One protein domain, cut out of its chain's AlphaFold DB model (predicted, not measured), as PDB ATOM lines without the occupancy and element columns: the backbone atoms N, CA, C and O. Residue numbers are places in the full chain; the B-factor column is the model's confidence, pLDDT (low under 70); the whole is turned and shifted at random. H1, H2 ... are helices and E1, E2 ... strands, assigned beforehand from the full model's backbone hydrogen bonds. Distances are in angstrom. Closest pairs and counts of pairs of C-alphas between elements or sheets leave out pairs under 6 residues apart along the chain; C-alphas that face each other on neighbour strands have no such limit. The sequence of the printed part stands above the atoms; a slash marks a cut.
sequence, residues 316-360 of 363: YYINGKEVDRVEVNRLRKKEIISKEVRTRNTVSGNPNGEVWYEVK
ATOM      1  N   TYR A 316     -34.272  -1.639  44.591       95.81
ATOM      2  CA  TYR A 316     -33.887  -2.362  45.800       95.81
ATOM      3  C   TYR A 316     -33.582  -3.831  45.510       95.81
ATOM      4  O   TYR A 316     -34.331  -4.496  44.801       95.81
ATOM      5  N   TYR A 317     -32.519  -4.352  46.127       96.81
ATOM      6  CA  TYR A 317     -32.146  -5.763  46.056       96.81
ATOM      7  C   TYR A 317     -32.029  -6.375  47.457       96.81
ATOM      8  O   TYR A 317     -31.419  -5.778  48.344       96.81
ATOM      9  N   ILE A 318     -32.555  -7.587  47.653       96.19
ATOM     10  CA  ILE A 318     -32.326  -8.427  48.840       96.19
ATOM     11  C   ILE A 318     -31.667  -9.728  48.383       96.19
ATOM     12  O   ILE A 318     -32.230 -10.453  47.564       96.19
ATOM     13  N   ASN A 319     -30.478 -10.037  48.911       94.75
ATOM     14  CA  ASN A 319     -29.718 -11.251  48.581       94.75
ATOM     15  C   ASN A 319     -29.587 -11.485  47.054       94.75
ATOM     16  O   ASN A 319     -29.721 -12.606  46.564       94.75
ATOM     17  N   GLY A 320     -29.370 -10.401  46.297       93.19
ATOM     18  CA  GLY A 320     -29.224 -10.409  44.836       93.19
ATOM     19  C   GLY A 320     -30.524 -10.488  44.023       93.19
ATOM     20  O   GLY A 320     -30.453 -10.506  42.798       93.19
ATOM     21  N   LYS A 321     -31.702 -10.514  44.660       94.25
ATOM     22  CA  LYS A 321     -33.010 -10.443  43.980       94.25
ATOM     23  C   LYS A 321     -33.586  -9.039  44.062       94.25
ATOM     24  O   LYS A 321     -33.575  -8.457  45.141       94.25
ATOM     25  N   GLU A 322     -34.103  -8.528  42.951       94.25
ATOM     26  CA  GLU A 322     -34.860  -7.273  42.916       94.25
ATOM     27  C   GLU A 322     -36.168  -7.420  43.707       94.25
ATOM     28  O   GLU A 322     -36.810  -8.472  43.651       94.25
ATOM     29  N   VAL A 323     -36.528  -6.394  44.482       95.06
ATOM     30  CA  VAL A 323     -37.687  -6.397  45.390       95.06
ATOM     31  C   VAL A 323     -38.328  -5.014  45.497       95.06
ATOM     32  O   VAL A 323     -37.663  -3.986  45.363       95.06
ATOM     33  N   ASP A 324     -39.611  -4.977  45.852       94.56
ATOM     34  CA  ASP A 324     -40.294  -3.726  46.170       94.56
ATOM     35  C   ASP A 324     -39.760  -3.081  47.457       94.56
ATOM     36  O   ASP A 324     -39.447  -3.742  48.456       94.56
ATOM     37  N   ARG A 325     -39.824  -1.745  47.506       92.50
ATOM     38  CA  ARG A 325     -39.598  -0.948  48.725       92.50
ATOM     39  C   ARG A 325     -40.452  -1.414  49.914       92.50
ATOM     40  O   ARG A 325     -40.044  -1.272  51.068       92.50
ATOM     41  N   VAL A 326     -41.630  -1.984  49.650       94.12
ATOM     42  CA  VAL A 326     -42.522  -2.561  50.669       94.12
ATOM     43  C   VAL A 326     -41.866  -3.745  51.386       94.12
ATOM     44  O   VAL A 326     -42.031  -3.878  52.597       94.12
ATOM     45  N   GLU A 327     -41.091  -4.575  50.686       93.50
ATOM     46  CA  GLU A 327     -40.400  -5.725  51.282       93.50
ATOM     47  C   GLU A 327     -39.174  -5.286  52.083       93.50
ATOM     48  O   GLU A 327     -38.993  -5.715  53.222       93.50
ATOM     49  N   VAL A 328     -38.405  -4.329  51.556       94.31
ATOM     50  CA  VAL A 328     -37.301  -3.681  52.284       94.31
ATOM     51  C   VAL A 328     -37.776  -3.078  53.607       94.31
ATOM     52  O   VAL A 328     -37.113  -3.235  54.629       94.31
ATOM     53  N   ASN A 329     -38.944  -2.430  53.617       93.56
ATOM     54  CA  ASN A 329     -39.531  -1.850  54.828       93.56
ATOM     55  C   ASN A 329     -40.028  -2.900  55.846       93.56
ATOM     56  O   ASN A 329     -40.286  -2.538  56.996       93.56
ATOM     57  N   ARG A 330     -40.176  -4.179  55.459       95.06
ATOM     58  CA  ARG A 330     -40.520  -5.287  56.373       95.06
ATOM     59  C   ARG A 330     -39.293  -5.879  57.075       95.06
ATOM     60  O   ARG A 330     -39.458  -6.463  58.146       95.06
ATOM     61  N   LEU A 331     -38.090  -5.727  56.512       92.88
ATOM     62  CA  LEU A 331     -36.843  -6.204  57.122       92.88
ATOM     63  C   LEU A 331     -36.583  -5.517  58.467       92.88
ATOM     64  O   LEU A 331     -36.578  -4.285  58.566       92.88
ATOM     65  N   ARG A 332     -36.259  -6.288  59.510       94.31
ATOM     66  CA  ARG A 332     -35.745  -5.705  60.753       94.31
ATOM     67  C   ARG A 332     -34.258  -5.401  60.603       94.31
ATOM     68  O   ARG A 332     -33.492  -6.181  60.048       94.31
ATOM     69  N   LYS A 333     -33.801  -4.323  61.246       92.56
ATOM     70  CA  LYS A 333     -32.375  -3.927  61.282       92.56
ATOM     71  C   LYS A 333     -31.419  -5.004  61.825       92.56
ATOM     72  O   LYS A 333     -30.224  -4.880  61.614       92.56
ATOM     73  N   LYS A 334     -31.934  -6.020  62.531       94.06
ATOM     74  CA  LYS A 334     -31.175  -7.169  63.062       94.06
ATOM     75  C   LYS A 334     -31.045  -8.351  62.088       94.06
ATOM     76  O   LYS A 334     -30.260  -9.249  62.350       94.06
ATOM     77  N   GLU A 335     -31.828  -8.363  61.010       93.44
ATOM     78  CA  GLU A 335     -31.784  -9.384  59.949       93.44
ATOM     79  C   GLU A 335     -30.855  -8.946  58.797       93.44
ATOM     80  O   GLU A 335     -30.309  -9.781  58.082       93.44
ATOM     81  N   ILE A 336     -30.621  -7.638  58.644       94.81
ATOM     82  CA  ILE A 336     -29.690  -7.060  57.664       94.81
ATOM     83  C   ILE A 336     -28.239  -7.277  58.128       94.81
ATOM     84  O   ILE A 336     -27.840  -6.767  59.172       94.81
ATOM     85  N   ILE A 337     -27.452  -7.996  57.324       95.69
ATOM     86  CA  ILE A 337     -26.005  -8.202  57.495       95.69
ATOM     87  C   ILE A 337     -25.246  -6.971  56.991       95.69
ATOM     88  O   ILE A 337     -24.388  -6.430  57.687       95.69
ATOM     89  N   SER A 338     -25.567  -6.527  55.774       96.06
ATOM     90  CA  SER A 338     -24.888  -5.422  55.103       96.06
ATOM     91  C   SER A 338     -25.858  -4.603  54.249       96.06
ATOM     92  O   SER A 338     -26.975  -5.028  53.937       96.06
ATOM     93  N   LYS A 339     -25.428  -3.388  53.896       95.81
ATOM     94  CA  LYS A 339     -26.143  -2.491  52.992       95.81
ATOM     95  C   LYS A 339     -25.147  -1.769  52.092       95.81
ATOM     96  O   LYS A 339     -24.386  -0.932  52.574       95.81
ATOM     97  N   GLU A 340     -25.214  -2.030  50.795       95.62
ATOM     98  CA  GLU A 340     -24.486  -1.291  49.765       95.62
ATOM     99  C   GLU A 340     -25.430  -0.301  49.056       95.62
ATOM    100  O   GLU A 340     -26.639  -0.530  48.955       95.62
ATOM    101  N   VAL A 341     -24.890   0.815  48.561       95.06
ATOM    102  CA  VAL A 341     -25.630   1.796  47.753       95.06
ATOM    103  C   VAL A 341     -24.798   2.133  46.522       95.06
ATOM    104  O   VAL A 341     -23.716   2.709  46.648       95.06
ATOM    105  N   ARG A 342     -25.300   1.786  45.333       93.88
ATOM    106  CA  ARG A 342     -24.611   1.983  44.049       93.88
ATOM    107  C   ARG A 342     -25.286   3.106  43.274       93.88
ATOM    108  O   ARG A 342     -26.446   2.996  42.908       93.88
ATOM    109  N   THR A 343     -24.566   4.192  43.007       88.94
ATOM    110  CA  THR A 343     -25.068   5.351  42.232       88.94
ATOM    111  C   THR A 343     -24.446   5.455  40.837       88.94
ATOM    112  O   THR A 343     -24.633   6.446  40.134       88.94
ATOM    113  N   ARG A 344     -23.652   4.453  40.445       86.06
ATOM    114  CA  ARG A 344     -22.962   4.326  39.154       86.06
ATOM    115  C   ARG A 344     -22.860   2.843  38.814       86.06
ATOM    116  O   ARG A 344     -22.725   2.038  39.731       86.06
ATOM    117  N   ASN A 345     -22.873   2.510  37.523       85.06
ATOM    118  CA  ASN A 345     -22.819   1.131  37.021       85.06
ATOM    119  C   ASN A 345     -23.904   0.231  37.652       85.06
ATOM    120  O   ASN A 345     -23.617  -0.874  38.108       85.06
ATOM    121  N   THR A 346     -25.137   0.740  37.722       86.38
ATOM    122  CA  THR A 346     -26.310   0.005  38.205       86.38
ATOM    123  C   THR A 346     -26.701  -1.098  37.219       86.38
ATOM    124  O   THR A 346     -26.607  -0.919  36.005       86.38
ATOM    125  N   VAL A 347     -27.127  -2.248  37.737       85.62
ATOM    126  CA  VAL A 347     -27.575  -3.418  36.965       85.62
ATOM    127  C   VAL A 347     -28.945  -3.158  36.332       85.62
ATOM    128  O   VAL A 347     -29.162  -3.522  35.179       85.62
ATOM    129  N   SER A 348     -29.840  -2.471  37.047       85.44
ATOM    130  CA  SER A 348     -31.147  -2.022  36.545       85.44
ATOM    131  C   SER A 348     -31.070  -0.848  35.562       85.44
ATOM    132  O   SER A 348     -32.064  -0.517  34.921       85.44
ATOM    133  N   GLY A 349     -29.923  -0.164  35.475       85.44
ATOM    134  CA  GLY A 349     -29.788   1.108  34.759       85.44
ATOM    135  C   GLY A 349     -30.493   2.299  35.427       85.44
ATOM    136  O   GLY A 349     -30.464   3.399  34.877       85.44
ATOM    137  N   ASN A 350     -31.096   2.119  36.610       88.12
ATOM    138  CA  ASN A 350     -31.844   3.163  37.313       88.12
ATOM    139  C   ASN A 350     -30.934   4.371  37.659       88.12
ATOM    140  O   ASN A 350     -29.932   4.187  38.363       88.12
ATOM    141  N   PRO A 351     -31.264   5.607  37.219       87.00
ATOM    142  CA  PRO A 351     -30.460   6.803  37.488       87.00
ATOM    143  C   PRO A 351     -30.505   7.260  38.956       87.00
ATOM    144  O   PRO A 351     -29.578   7.928  39.412       87.00
ATOM    145  N   ASN A 352     -31.533   6.866  39.716       88.75
ATOM    146  CA  ASN A 352     -31.642   7.128  41.157       88.75
ATOM    147  C   ASN A 352     -30.688   6.244  41.986       88.75
ATOM    148  O   ASN A 352     -30.509   6.470  43.185       88.75
ATOM    149  N   GLY A 353     -30.065   5.247  41.349       93.19
ATOM    150  CA  GLY A 353     -29.176   4.282  41.977       93.19
ATOM    151  C   GLY A 353     -29.867   2.983  42.386       93.19
ATOM    152  O   GLY A 353     -31.047   2.745  42.126       93.19
ATOM    153  N   GLU A 354     -29.101   2.141  43.067       94.94
ATOM    154  CA  GLU A 354     -29.532   0.870  43.635       94.94
ATOM    155  C   GLU A 354     -29.155   0.774  45.108       94.94
ATOM    156  O   GLU A 354     -28.139   1.319  45.552       94.94
ATOM    157  N   VAL A 355     -29.936   0.006  45.859       96.06
ATOM    158  CA  VAL A 355     -29.670  -0.298  47.261       96.06
ATOM    159  C   VAL A 355     -29.723  -1.806  47.466       96.06
ATOM    160  O   VAL A 355     -30.789  -2.414  47.393       96.06
ATOM    161  N   TRP A 356     -28.566  -2.395  47.750       96.94
ATOM    162  CA  TRP A 356     -28.397  -3.835  47.924       96.94
ATOM    163  C   TRP A 356     -28.327  -4.169  49.415       96.94
ATOM    164  O   TRP A 356     -27.533  -3.580  50.148       96.94
ATOM    165  N   TYR A 357     -29.151  -5.113  49.864       96.69
ATOM    166  CA  TYR A 357     -29.161  -5.637  51.226       96.69
ATOM    167  C   TYR A 357     -28.756  -7.110  51.229       96.69
ATOM    168  O   TYR A 357     -29.394  -7.940  50.577       96.69
ATOM    169  N   GLU A 358     -27.751  -7.452  52.028       96.00
ATOM    170  CA  GLU A 358     -27.504  -8.838  52.424       96.00
ATOM    171  C   GLU A 358     -28.278  -9.103  53.716       96.00
ATOM    172  O   GLU A 358     -28.182  -8.333  54.674       96.00
ATOM    173  N   VAL A 359     -29.079 -10.165  53.740       95.69
ATOM    174  CA  VAL A 359     -30.032 -10.459  54.817       95.69
ATOM    175  C   VAL A 359     -29.844 -11.894  55.285       95.69
ATOM    176  O   VAL A 359     -29.967 -12.835  54.498       95.69
ATOM    177  N   LYS A 360     -29.596 -12.062  56.584       93.62
ATOM    178  CA  LYS A 360     -29.562 -13.364  57.238       93.62
ATOM    179  C   LYS A 360     -30.990 -13.786  57.564       93.62
ATOM    180  O   LYS A 360     -31.696 -13.089  58.291       93.62
TER     181      LYS A 360
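What this domain is: This is residues 316 to 360 of the 363 residues of an uncharacterized protein of Dysgonomonas alginatilytica (UniProt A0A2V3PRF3). A small twisted sheet of four strands is built from two hairpins side by side, the short E1 and E2 and the much longer E3 and E4, with one short helix, H1, over E1 on one face. The long hairpin makes the longest axis, and its loop, residues 343 to 353, lies at one end of it. The printed part has 45 residues, with named elements in the order E1, E2, H1, E3, E4; the mixed sheet has the order E2, E1, E4, E3. The class is mostly strand. The whole is compact, with a radius of gyration of the C-alphas of 10.3 A, yet elongated in outline, spanning 28 by 18 by 14 A.

How they stand to each other: E1, residues 316 to 318, and E2, residues 321 to 323, form an antiparallel hairpin at 128 degrees between their directions, with N 318 and O 321 at 2.8 A and N 323 and O 316 at 2.9 A, within hydrogen-bond range. H1, residues 325 to 328, is on the sheet at a height of 8.7 A and lies over E1; the closest C-alphas of the two are those of Tyr 316 and Arg 325, 6.6 A apart. H1 is too short for any O i to N i+4 pair inside it. E4, residues 354 to 359, is parallel to E1 at 19 degrees, with N 357 and O 317 at 2.8 A. E3, residues 336 to 342, forms the second hairpin with E4, antiparallel at 165 degrees, with N 354 and O 342 at 2.8 A and N 340 and O 356 at 2.9 A. The edge strands E2 and E3 are apart. E2, H1 and E3 make a split strand-helix-strand unit, two strands of one sheet that are not neighbours with a helix between them along the chain; E1 and E4 are between the two strands in the sheet, and the unit's crossover is right-handed. From edge to edge the strands' lines turn by 85 degrees.

Where its parts are: E1 begins at C-alpha 316, at (-33.887, -2.362, 45.800). E3 begins at C-alpha 336, at (-29.690, -7.060, 57.664), and is 17.1 A long. E4 is 15.9 A long and ends at C-alpha 359, at (-30.032, -10.459, 54.817). E1 measures 7.0 A, E2 6.3 A and H1 5.0 A.

The domain as a whole: The C-alphas of Lys 334 and Gly 349 are the two farthest apart, at 29.5 A. The links E1 to E2 and E2 to H1 are tight, H1 to E3 is short with 7 residues, and E3 to E4 is long with 11. The printed part has no cut. The mean pLDDT of the printed part is 92.9, and no printed residue is under 70.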